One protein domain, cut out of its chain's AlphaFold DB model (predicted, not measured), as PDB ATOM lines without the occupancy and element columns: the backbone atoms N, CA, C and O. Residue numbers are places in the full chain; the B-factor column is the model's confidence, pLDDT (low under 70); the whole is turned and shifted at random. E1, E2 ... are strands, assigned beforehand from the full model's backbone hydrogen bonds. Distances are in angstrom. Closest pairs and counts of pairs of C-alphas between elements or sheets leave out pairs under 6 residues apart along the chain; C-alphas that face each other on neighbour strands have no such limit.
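What this domain is: This is residues 103 to 167 of the 638 residues of the protein "SH3b domain-containing protein" of Planctomycetes bacterium (UniProt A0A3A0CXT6). A single antiparallel sheet of seven short strands is curled like part of a barrel, with the long strand E6 bending in it and its edge strands E2 and E5 leaving the ring open. It is a folded sheet, one sheet bent back on itself into two leaves that face each other: E2 and E3 make one leaf, E7, E1, E4 and E5 the other, and E6 is the hinge. The 65 printed residues have no named helix and seven named strands, E1 to E7 along the chain; across the sheet the order is E2, E3, E6, E7, E1, E4, E5, and the class is all strand. The whole is compact, with a radius of gyration of the C-alphas of 10.8 A, and spans 31 by 24 by 21 A.

How they stand to each other: The sheet is strongly twisted. E6, residues 150 to 157, bends by 73 degrees at residue 154, and its pairing is staggered. Its residues 150 to 152 pair with E3, residues 118 to 121, where N 119 and O 151 are 2.9 A apart. Its residues 153 to 157 pair with E7, residues 160 to 163, in a hairpin where N 162 and O 155 are 2.8 A apart. E3 and the edge strand E2, residues 110 to 112, are antiparallel neighbours and form another hairpin, with N 111 and O 120 at 2.8 A. E7 is the antiparallel neighbour of E1, residues 103 to 106, at 145 degrees, with N 161 and O 105 at 2.8 A. E1 is also the antiparallel neighbour of E4, residues 126 to 130, at 143 degrees, with N 104 and O 129 at 2.8 A. E4 and the edge strand E5, residues 141 to 145, form a hairpin, with N 126 and O 145 at 2.8 A. The closest C-alphas of E3 and E5, those of Ile 121 and Leu 145, are 7.4 A apart. E2 and E5 are apart, with no C-alphas within 8 A of each other.

Where its parts are: E1 begins at C-alpha 103, (37.266, 33.554, 34.565), and is 10.5 A from first to last C-alpha. E2 measures 6.3 A, E3 10.3 A, E4 13.2 A and E5 10.9 A. E6 is the longest by residues, 19.0 A from C-alpha 150 at (34.310, 29.037, 22.211) to C-alpha 157. E7 measures 9.0 A and ends at C-alpha 163, (34.609, 35.354, 30.435).

The domain as a whole: The two C-alphas farthest apart are those of Pro 114 and Ile 134, at 31.8 A. The printed part has no cut. No link is long; the link from E4 to E5, with 10 residues, is short, and the other links are tight. The mean pLDDT of the printed part is 85.3, and residues 114 to 115 are under 70.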
ATOM      1  N   SER A 103      35.862  33.869  34.831       90.06
ATOM      2  CA  SER A 103      37.266  33.554  34.565       90.06
ATOM      3  C   SER A 103      37.911  34.656  33.718       90.06
ATOM      4  O   SER A 103      37.223  35.521  33.175       90.06
ATOM      5  N   TYR A 104      39.237  34.642  33.616       90.75
ATOM      6  CA  TYR A 104      40.016  35.551  32.774       90.75
ATOM      7  C   TYR A 104      40.794  34.778  31.709       90.75
ATOM      8  O   TYR A 104      41.320  33.699  31.982       90.75
ATOM      9  N   VAL A 105      40.912  35.360  30.517       90.25
ATOM     10  CA  VAL A 105      41.742  34.856  29.415       90.25
ATOM     11  C   VAL A 105      42.412  36.029  28.694       90.25
ATOM     12  O   VAL A 105      41.811  37.091  28.549       90.25
ATOM     13  N   ASP A 106      43.671  35.868  28.297       88.12
ATOM     14  CA  ASP A 106      44.479  36.911  27.656       88.12
ATOM     15  C   ASP A 106      43.846  37.392  26.331       88.12
ATOM     16  O   ASP A 106      43.548  36.582  25.449       88.12
ATOM     17  N   MET A 107      43.651  38.709  26.159       86.94
ATOM     18  CA  MET A 107      42.918  39.273  25.006       86.94
ATOM     19  C   MET A 107      43.568  38.936  23.659       86.94
ATOM     20  O   MET A 107      42.866  38.685  22.684       86.94
ATOM     21  N   ALA A 108      44.901  38.858  23.613       87.62
ATOM     22  CA  ALA A 108      45.657  38.494  22.412       87.62
ATOM     23  C   ALA A 108      45.381  37.059  21.909       87.62
ATOM     24  O   ALA A 108      45.665  36.748  20.754       87.62
ATOM     25  N   MET A 109      44.827  36.186  22.758       85.44
ATOM     26  CA  MET A 109      44.597  34.767  22.457       85.44
ATOM     27  C   MET A 109      43.156  34.455  22.024       85.44
ATOM     28  O   MET A 109      42.852  33.305  21.702       85.44
ATOM     29  N   VAL A 110      42.267  35.455  22.002       86.25
ATOM     30  CA  VAL A 110      40.841  35.306  21.676       86.25
ATOM     31  C   VAL A 110      40.475  36.166  20.470       86.25
ATOM     32  O   VAL A 110      40.775  37.353  20.401       86.25
ATOM     33  N   GLU A 111      39.768  35.569  19.521       85.94
ATOM     34  CA  GLU A 111      39.097  36.262  18.430       85.94
ATOM     35  C   GLU A 111      37.659  36.576  18.829       85.94
ATOM     36  O   GLU A 111      36.902  35.665  19.151       85.94
ATOM     37  N   ARG A 112      37.263  37.851  18.828       86.94
ATOM     38  CA  ARG A 112      35.866  38.232  19.072       86.94
ATOM     39  C   ARG A 112      35.009  37.878  17.863       86.94
ATOM     40  O   ARG A 112      35.315  38.298  16.750       86.94
ATOM     41  N   ALA A 113      33.918  37.153  18.091       82.62
ATOM     42  CA  ALA A 113      32.930  36.889  17.055       82.62
ATOM     43  C   ALA A 113      32.126  38.168  16.722       82.62
ATOM     44  O   ALA A 113      32.014  39.062  17.573       82.62
ATOM     45  N   PRO A 114      31.517  38.265  15.524       67.19
ATOM     46  CA  PRO A 114      30.588  39.345  15.196       67.19
ATOM     47  C   PRO A 114      29.480  39.463  16.255       67.19
ATOM     48  O   PRO A 114      28.799  38.489  16.569       67.19
ATOM     49  N   GLY A 115      29.327  40.652  16.845       69.31
ATOM     50  CA  GLY A 115      28.420  40.896  17.977       69.31
ATOM     51  C   GLY A 115      29.069  40.849  19.370       69.31
ATOM     52  O   GLY A 115      28.397  41.159  20.351       69.31
ATOM     53  N   GLY A 116      30.359  40.506  19.487       70.19
ATOM     54  CA  GLY A 116      31.227  40.800  20.644       70.19
ATOM     55  C   GLY A 116      30.967  40.047  21.960       70.19
ATOM     56  O   GLY A 116      31.834  40.062  22.835       70.19
ATOM     57  N   LYS A 117      29.815  39.379  22.103       81.56
ATOM     58  CA  LYS A 117      29.416  38.598  23.293       81.56
ATOM     59  C   LYS A 117      30.093  37.231  23.398       81.56
ATOM     60  O   LYS A 117      30.086  36.639  24.469       81.56
ATOM     61  N   THR A 118      30.672  36.730  22.313       85.44
ATOM     62  CA  THR A 118      31.394  35.454  22.270       85.44
ATOM     63  C   THR A 118      32.749  35.638  21.598       85.44
ATOM     64  O   THR A 118      32.970  36.582  20.832       85.44
ATOM     65  N   GLY A 119      33.678  34.735  21.895       86.56
ATOM     66  CA  GLY A 119      34.970  34.674  21.231       86.56
ATOM     67  C   GLY A 119      35.475  33.250  21.054       86.56
ATOM     68  O   GLY A 119      35.031  32.328  21.736       86.56
ATOM     69  N   VAL A 120      36.406  33.082  20.122       88.88
ATOM     70  CA  VAL A 120      37.030  31.807  19.763       88.88
ATOM     71  C   VAL A 120      38.515  31.870  20.103       88.88
ATOM     72  O   VAL A 120      39.203  32.832  19.766       88.88
ATOM     73  N   ILE A 121      39.028  30.847  20.775       88.88
ATOM     74  CA  ILE A 121      40.441  30.742  21.141       88.88
ATOM     75  C   ILE A 121      41.290  30.535  19.868       88.88
ATOM     76  O   ILE A 121      41.103  29.557  19.142       88.88
ATOM     77  N   LYS A 122      42.234  31.450  19.594       88.56
ATOM     78  CA  LYS A 122      43.107  31.432  18.397       88.56
ATOM     79  C   LYS A 122      44.256  30.419  18.490       88.56
ATOM     80  O   LYS A 122      44.714  29.921  17.460       88.56
ATOM     81  N   SER A 123      44.717  30.146  19.709       79.56
ATOM     82  CA  SER A 123      45.979  29.456  20.013       79.56
ATOM     83  C   SER A 123      45.748  28.195  20.843       79.56
ATOM     84  O   SER A 123      44.811  28.130  21.632       79.56
ATOM     85  N   ASP A 124      46.625  27.203  20.726       83.88
ATOM     86  CA  ASP A 124      46.584  26.031  21.603       83.88
ATOM     87  C   ASP A 124      47.208  26.302  22.978       83.88
ATOM     88  O   ASP A 124      48.092  27.148  23.123       83.88
ATOM     89  N   LYS A 125      46.763  25.546  23.991       85.56
ATOM     90  CA  LYS A 125      47.239  25.617  25.384       85.56
ATOM     91  C   LYS A 125      47.087  26.996  26.055       85.56
ATOM     92  O   LYS A 125      47.937  27.413  26.840       85.56
ATOM     93  N   VAL A 126      45.981  27.690  25.794       87.25
ATOM     94  CA  VAL A 126      45.659  28.989  26.404       87.25
ATOM     95  C   VAL A 126      45.162  28.808  27.840       87.25
ATOM     96  O   VAL A 126      44.211  28.072  28.106       87.25
ATOM     97  N   TYR A 127      45.809  29.492  28.784       88.00
ATOM     98  CA  TYR A 127      45.538  29.372  30.218       88.00
ATOM     99  C   TYR A 127      44.339  30.222  30.655       88.00
ATOM    100  O   TYR A 127      44.412  31.449  30.682       88.00
ATOM    101  N   VAL A 128      43.254  29.571  31.076       90.56
ATOM    102  CA  VAL A 128      42.097  30.240  31.681       90.56
ATOM    103  C   VAL A 128      42.333  30.391  33.181       90.56
ATOM    104  O   VAL A 128      42.543  29.412  33.902       90.56
ATOM    105  N   ARG A 129      42.300  31.636  33.656       90.56
ATOM    106  CA  ARG A 129      42.651  32.047  35.022       90.56
ATOM    107  C   ARG A 129      41.399  32.269  35.872       90.56
ATOM    108  O   ARG A 129      40.383  32.741  35.365       90.56
ATOM    109  N   ALA A 130      41.469  31.984  37.169       90.69
ATOM    110  CA  ALA A 130      40.361  32.211  38.093       90.69
ATOM    111  C   ALA A 130      40.106  33.708  38.289       90.69
ATOM    112  O   ALA A 130      40.973  34.431  38.789       90.69
ATOM    113  N   GLY A 131      38.899  34.155  37.946       88.38
ATOM    114  CA  GLY A 131      38.396  35.454  38.366       88.38
ATOM    115  C   GLY A 131      38.041  35.452  39.853       88.38
ATOM    116  O   GLY A 131      37.759  34.410  40.448       88.38
ATOM    117  N   SER A 132      38.052  36.632  40.466       88.69
ATOM    118  CA  SER A 132      37.599  36.828  41.840       88.69
ATOM    119  C   SER A 132      36.768  38.103  41.946       88.69
ATOM    120  O   SER A 132      37.076  39.122  41.332       88.69
ATOM    121  N   GLN A 133      35.689  38.016  42.720       84.69
ATOM    122  CA  GLN A 133      34.831  39.131  43.120       84.69
ATOM    123  C   GLN A 133      35.372  39.857  44.369       84.69
ATOM    124  O   GLN A 133      34.810  40.868  44.775       84.69
ATOM    125  N   ILE A 134      36.416  39.313  45.008       83.81
ATOM    126  CA  ILE A 134      36.922  39.726  46.331       83.81
ATOM    127  C   ILE A 134      38.331  40.328  46.223       83.81
ATOM    128  O   ILE A 134      38.663  41.264  46.942       83.81
ATOM    129  N   GLU A 135      39.157  39.807  45.318       82.62
ATOM    130  CA  GLU A 135      40.517  40.274  45.049       82.62
ATOM    131  C   GLU A 135      40.736  40.424  43.538       82.62
ATOM    132  O   GLU A 135      40.151  39.695  42.746       82.62
ATOM    133  N   GLN A 136      41.649  41.296  43.111       78.56
ATOM    134  CA  GLN A 136      41.984  41.457  41.685       78.56
ATOM    135  C   GLN A 136      43.116  40.519  41.207       78.56
ATOM    136  O   GLN A 136      43.722  40.745  40.162       78.56
ATOM    137  N   ARG A 137      43.428  39.448  41.955       77.00
ATOM    138  CA  ARG A 137      44.497  38.491  41.606       77.00
ATOM    139  C   ARG A 137      44.103  37.610  40.407       77.00
ATOM    140  O   ARG A 137      43.002  37.071  40.363       77.00
ATOM    141  N   LYS A 138      45.034  37.438  39.456       80.31
ATOM    142  CA  LYS A 138      44.850  36.707  38.177       80.31
ATOM    143  C   LYS A 138      45.877  35.572  37.966       80.31
ATOM    144  O   LYS A 138      46.156  35.165  36.837       80.31
ATOM    145  N   ASN A 139      46.508  35.088  39.040       81.44
ATOM    146  CA  ASN A 139      47.668  34.187  38.967       81.44
ATOM    147  C   ASN A 139      47.348  32.681  39.057       81.44
ATOM    148  O   ASN A 139      48.250  31.879  38.833       81.44
ATOM    149  N   ALA A 140      46.110  32.277  39.360       84.12
ATOM    150  CA  ALA A 140      45.728  30.863  39.420       84.12
ATOM    151  C   ALA A 140      45.052  30.402  38.120       84.12
ATOM    152  O   ALA A 140      44.014  30.943  37.742       84.12
ATOM    153  N   THR A 141      45.601  29.380  37.466       87.12
ATOM    154  CA  THR A 141      44.983  28.706  36.311       87.12
ATOM    155  C   THR A 141      43.907  27.718  36.776       87.12
ATOM    156  O   THR A 141      44.173  26.889  37.643       87.12
ATOM    157  N   GLN A 142      42.715  27.771  36.176       85.50
ATOM    158  CA  GLN A 142      41.633  26.797  36.391       85.50
ATOM    159  C   GLN A 142      41.615  25.691  35.334       85.50
ATOM    160  O   GLN A 142      41.344  24.538  35.652       85.50
ATOM    161  N   LEU A 143      41.841  26.070  34.074       87.44
ATOM    162  CA  LEU A 143      41.680  25.219  32.899       87.44
ATOM    163  C   LEU A 143      42.672  25.653  31.813       87.44
ATOM    164  O   LEU A 143      43.140  26.792  31.802       87.44
ATOM    165  N   VAL A 144      42.969  24.748  30.888       88.00
ATOM    166  CA  VAL A 144      43.697  25.039  29.652       88.00
ATOM    167  C   VAL A 144      42.751  24.783  28.483       88.00
ATOM    168  O   VAL A 144      42.183  23.696  28.388       88.00
ATOM    169  N   LEU A 145      42.559  25.780  27.619       87.06
ATOM    170  CA  LEU A 145      41.776  25.666  26.388       87.06
ATOM    171  C   LEU A 145      42.694  25.510  25.173       87.06
ATOM    172  O   LEU A 145      43.830  25.983  25.164       87.06
ATOM    173  N   ASN A 146      42.176  24.858  24.137       87.00
ATOM    174  CA  ASN A 146      42.848  24.675  22.854       87.00
ATOM    175  C   ASN A 146      42.192  25.539  21.770       87.00
ATOM    176  O   ASN A 146      41.116  26.111  21.979       87.00
ATOM    177  N   LYS A 147      42.837  25.616  20.605       86.94
ATOM    178  CA  LYS A 147      42.361  26.379  19.454       86.94
ATOM    179  C   LYS A 147      40.951  25.938  19.042       86.94
ATOM    180  O   LYS A 147      40.632  24.753  19.039       86.94
ATOM    181  N   GLY A 148      40.104  26.904  18.692       83.25
ATOM    182  CA  GLY A 148      38.713  26.666  18.296       83.25
ATOM    183  C   GLY A 148      37.720  26.530  19.457       83.25
ATOM    184  O   GLY A 148      36.519  26.485  19.207       83.25
ATOM    185  N   ALA A 149      38.169  26.513  20.719       85.25
ATOM    186  CA  ALA A 149      37.256  26.561  21.860       85.25
ATOM    187  C   ALA A 149      36.503  27.906  21.909       85.25
ATOM    188  O   ALA A 149      37.115  28.969  21.789       85.25
ATOM    189  N   VAL A 150      35.183  27.856  22.105       86.25
ATOM    190  CA  VAL A 150      34.310  29.037  22.211       86.25
ATOM    191  C   VAL A 150      34.152  29.442  23.680       86.25
ATOM    192  O   VAL A 150      34.018  28.581  24.550       86.25
ATOM    193  N   VAL A 151      34.163  30.748  23.957       89.19
ATOM    194  CA  VAL A 151      33.972  31.337  25.292       89.19
ATOM    195  C   VAL A 151      33.024  32.541  25.242       89.19
ATOM    196  O   VAL A 151      33.108  33.366  24.331       89.19
ATOM    197  N   ASP A 152      32.152  32.676  26.243       90.50
ATOM    198  CA  ASP A 152      31.256  33.833  26.380       90.50
ATOM    199  C   ASP A 152      31.984  34.991  27.073       90.50
ATOM    200  O   ASP A 152      32.498  34.836  28.184       90.50
ATOM    201  N   ILE A 153      32.022  36.163  26.440       90.50
ATOM    202  CA  ILE A 153      32.727  37.354  26.923       90.50
ATOM    203  C   ILE A 153      31.754  38.244  27.704       90.50
ATOM    204  O   ILE A 153      30.809  38.809  27.159       90.50
ATOM    205  N   LEU A 154      32.034  38.399  28.998       87.62
ATOM    206  CA  LEU A 154      31.287  39.219  29.955       87.62
ATOM    207  C   LEU A 154      31.878  40.631  30.132       87.62
ATOM    208  O   LEU A 154      31.265  41.465  30.796       87.62
ATOM    209  N   GLY A 155      33.079  40.897  29.608       85.88
ATOM    210  CA  GLY A 155      33.728  42.211  29.660       85.88
ATOM    211  C   GLY A 155      35.245  42.166  29.456       85.88
ATOM    212  O   GLY A 155      35.805  41.153  29.035       85.88
ATOM    213  N   GLU A 156      35.916  43.265  29.793       86.38
ATOM    214  CA  GLU A 156      37.364  43.478  29.648       86.38
ATOM    215  C   GLU A 156      37.968  43.981  30.967       86.38
ATOM    216  O   GLU A 156      37.315  44.713  31.709       86.38
ATOM    217  N   ALA A 157      39.202  43.571  31.277       76.88
ATOM    218  CA  ALA A 157      39.930  43.987  32.476       76.88
ATOM    219  C   ALA A 157      41.458  43.863  32.298       76.88
ATOM    220  O   ALA A 157      42.034  42.794  32.524       76.88
ATOM    221  N   GLU A 158      42.119  44.979  31.969       76.69
ATOM    222  CA  GLU A 158      43.590  45.127  31.963       76.69
ATOM    223  C   GLU A 158      44.310  44.098  31.063       76.69
ATOM    224  O   GLU A 158      45.170  43.348  31.522       76.69
ATOM    225  N   GLY A 159      43.924  44.008  29.786       81.50
ATOM    226  CA  GLY A 159      44.521  43.060  28.829       81.50
ATOM    227  C   GLY A 159      43.952  41.634  28.878       81.50
ATOM    228  O   GLY A 159      44.357  40.787  28.081       81.50
ATOM    229  N   PHE A 160      42.980  41.367  29.757       87.69
ATOM    230  CA  PHE A 160      42.237  40.103  29.821       87.69
ATOM    231  C   PHE A 160      40.763  40.306  29.463       87.69
ATOM    232  O   PHE A 160      40.124  41.245  29.944       87.69
ATOM    233  N   PHE A 161      40.183  39.379  28.699       88.38
ATOM    234  CA  PHE A 161      38.733  39.241  28.632       88.38
ATOM    235  C   PHE A 161      38.236  38.573  29.911       88.38
ATOM    236  O   PHE A 161      38.744  37.530  30.334       88.38
ATOM    237  N   LYS A 162      37.215  39.173  30.517       90.38
ATOM    238  CA  LYS A 162      36.401  38.558  31.561       90.38
ATOM    239  C   LYS A 162      35.392  37.657  30.859       90.38
ATOM    240  O   LYS A 162      34.548  38.158  30.121       90.38
ATOM    241  N   ILE A 163      35.472  36.352  31.079       91.44
ATOM    242  CA  ILE A 163      34.609  35.354  30.435       91.44
ATOM    243  C   ILE A 163      33.730  34.627  31.454       91.44
ATOM    244  O   ILE A 163      34.047  34.580  32.648       91.44
ATOM    245  N   ALA A 164      32.630  34.037  30.989       90.00
ATOM    246  CA  ALA A 164      31.929  33.021  31.766       90.00
ATOM    247  C   ALA A 164      32.876  31.827  32.020       90.00
ATOM    248  O   ALA A 164      33.715  31.538  31.162       90.00
ATOM    249  N   PRO A 165      32.795  31.128  33.170       88.06
ATOM    250  CA  PRO A 165      33.657  29.980  33.425       88.06
ATOM    251  C   PRO A 165      33.358  28.865  32.404       88.06
ATOM    252  O   PRO A 165      32.227  28.377  32.376       88.06
ATOM    253  N   PRO A 166      34.325  28.455  31.561       84.88
ATOM    254  CA  PRO A 166      34.085  27.453  30.521       84.88
ATOM    255  C   PRO A 166      33.777  26.073  31.123       84.88
ATOM    256  O   PRO A 166      34.191  25.769  32.246       84.88
ATOM    257  N   SER A 167      33.085  25.206  30.374       80.81
ATOM    258  CA  SER A 167      32.810  23.835  30.837       80.81
ATOM    259  C   SER A 167      34.123  23.100  31.146       80.81
ATOM    260  O   SER A 167      35.073  23.147  30.368       80.81
TER     261      SER A 167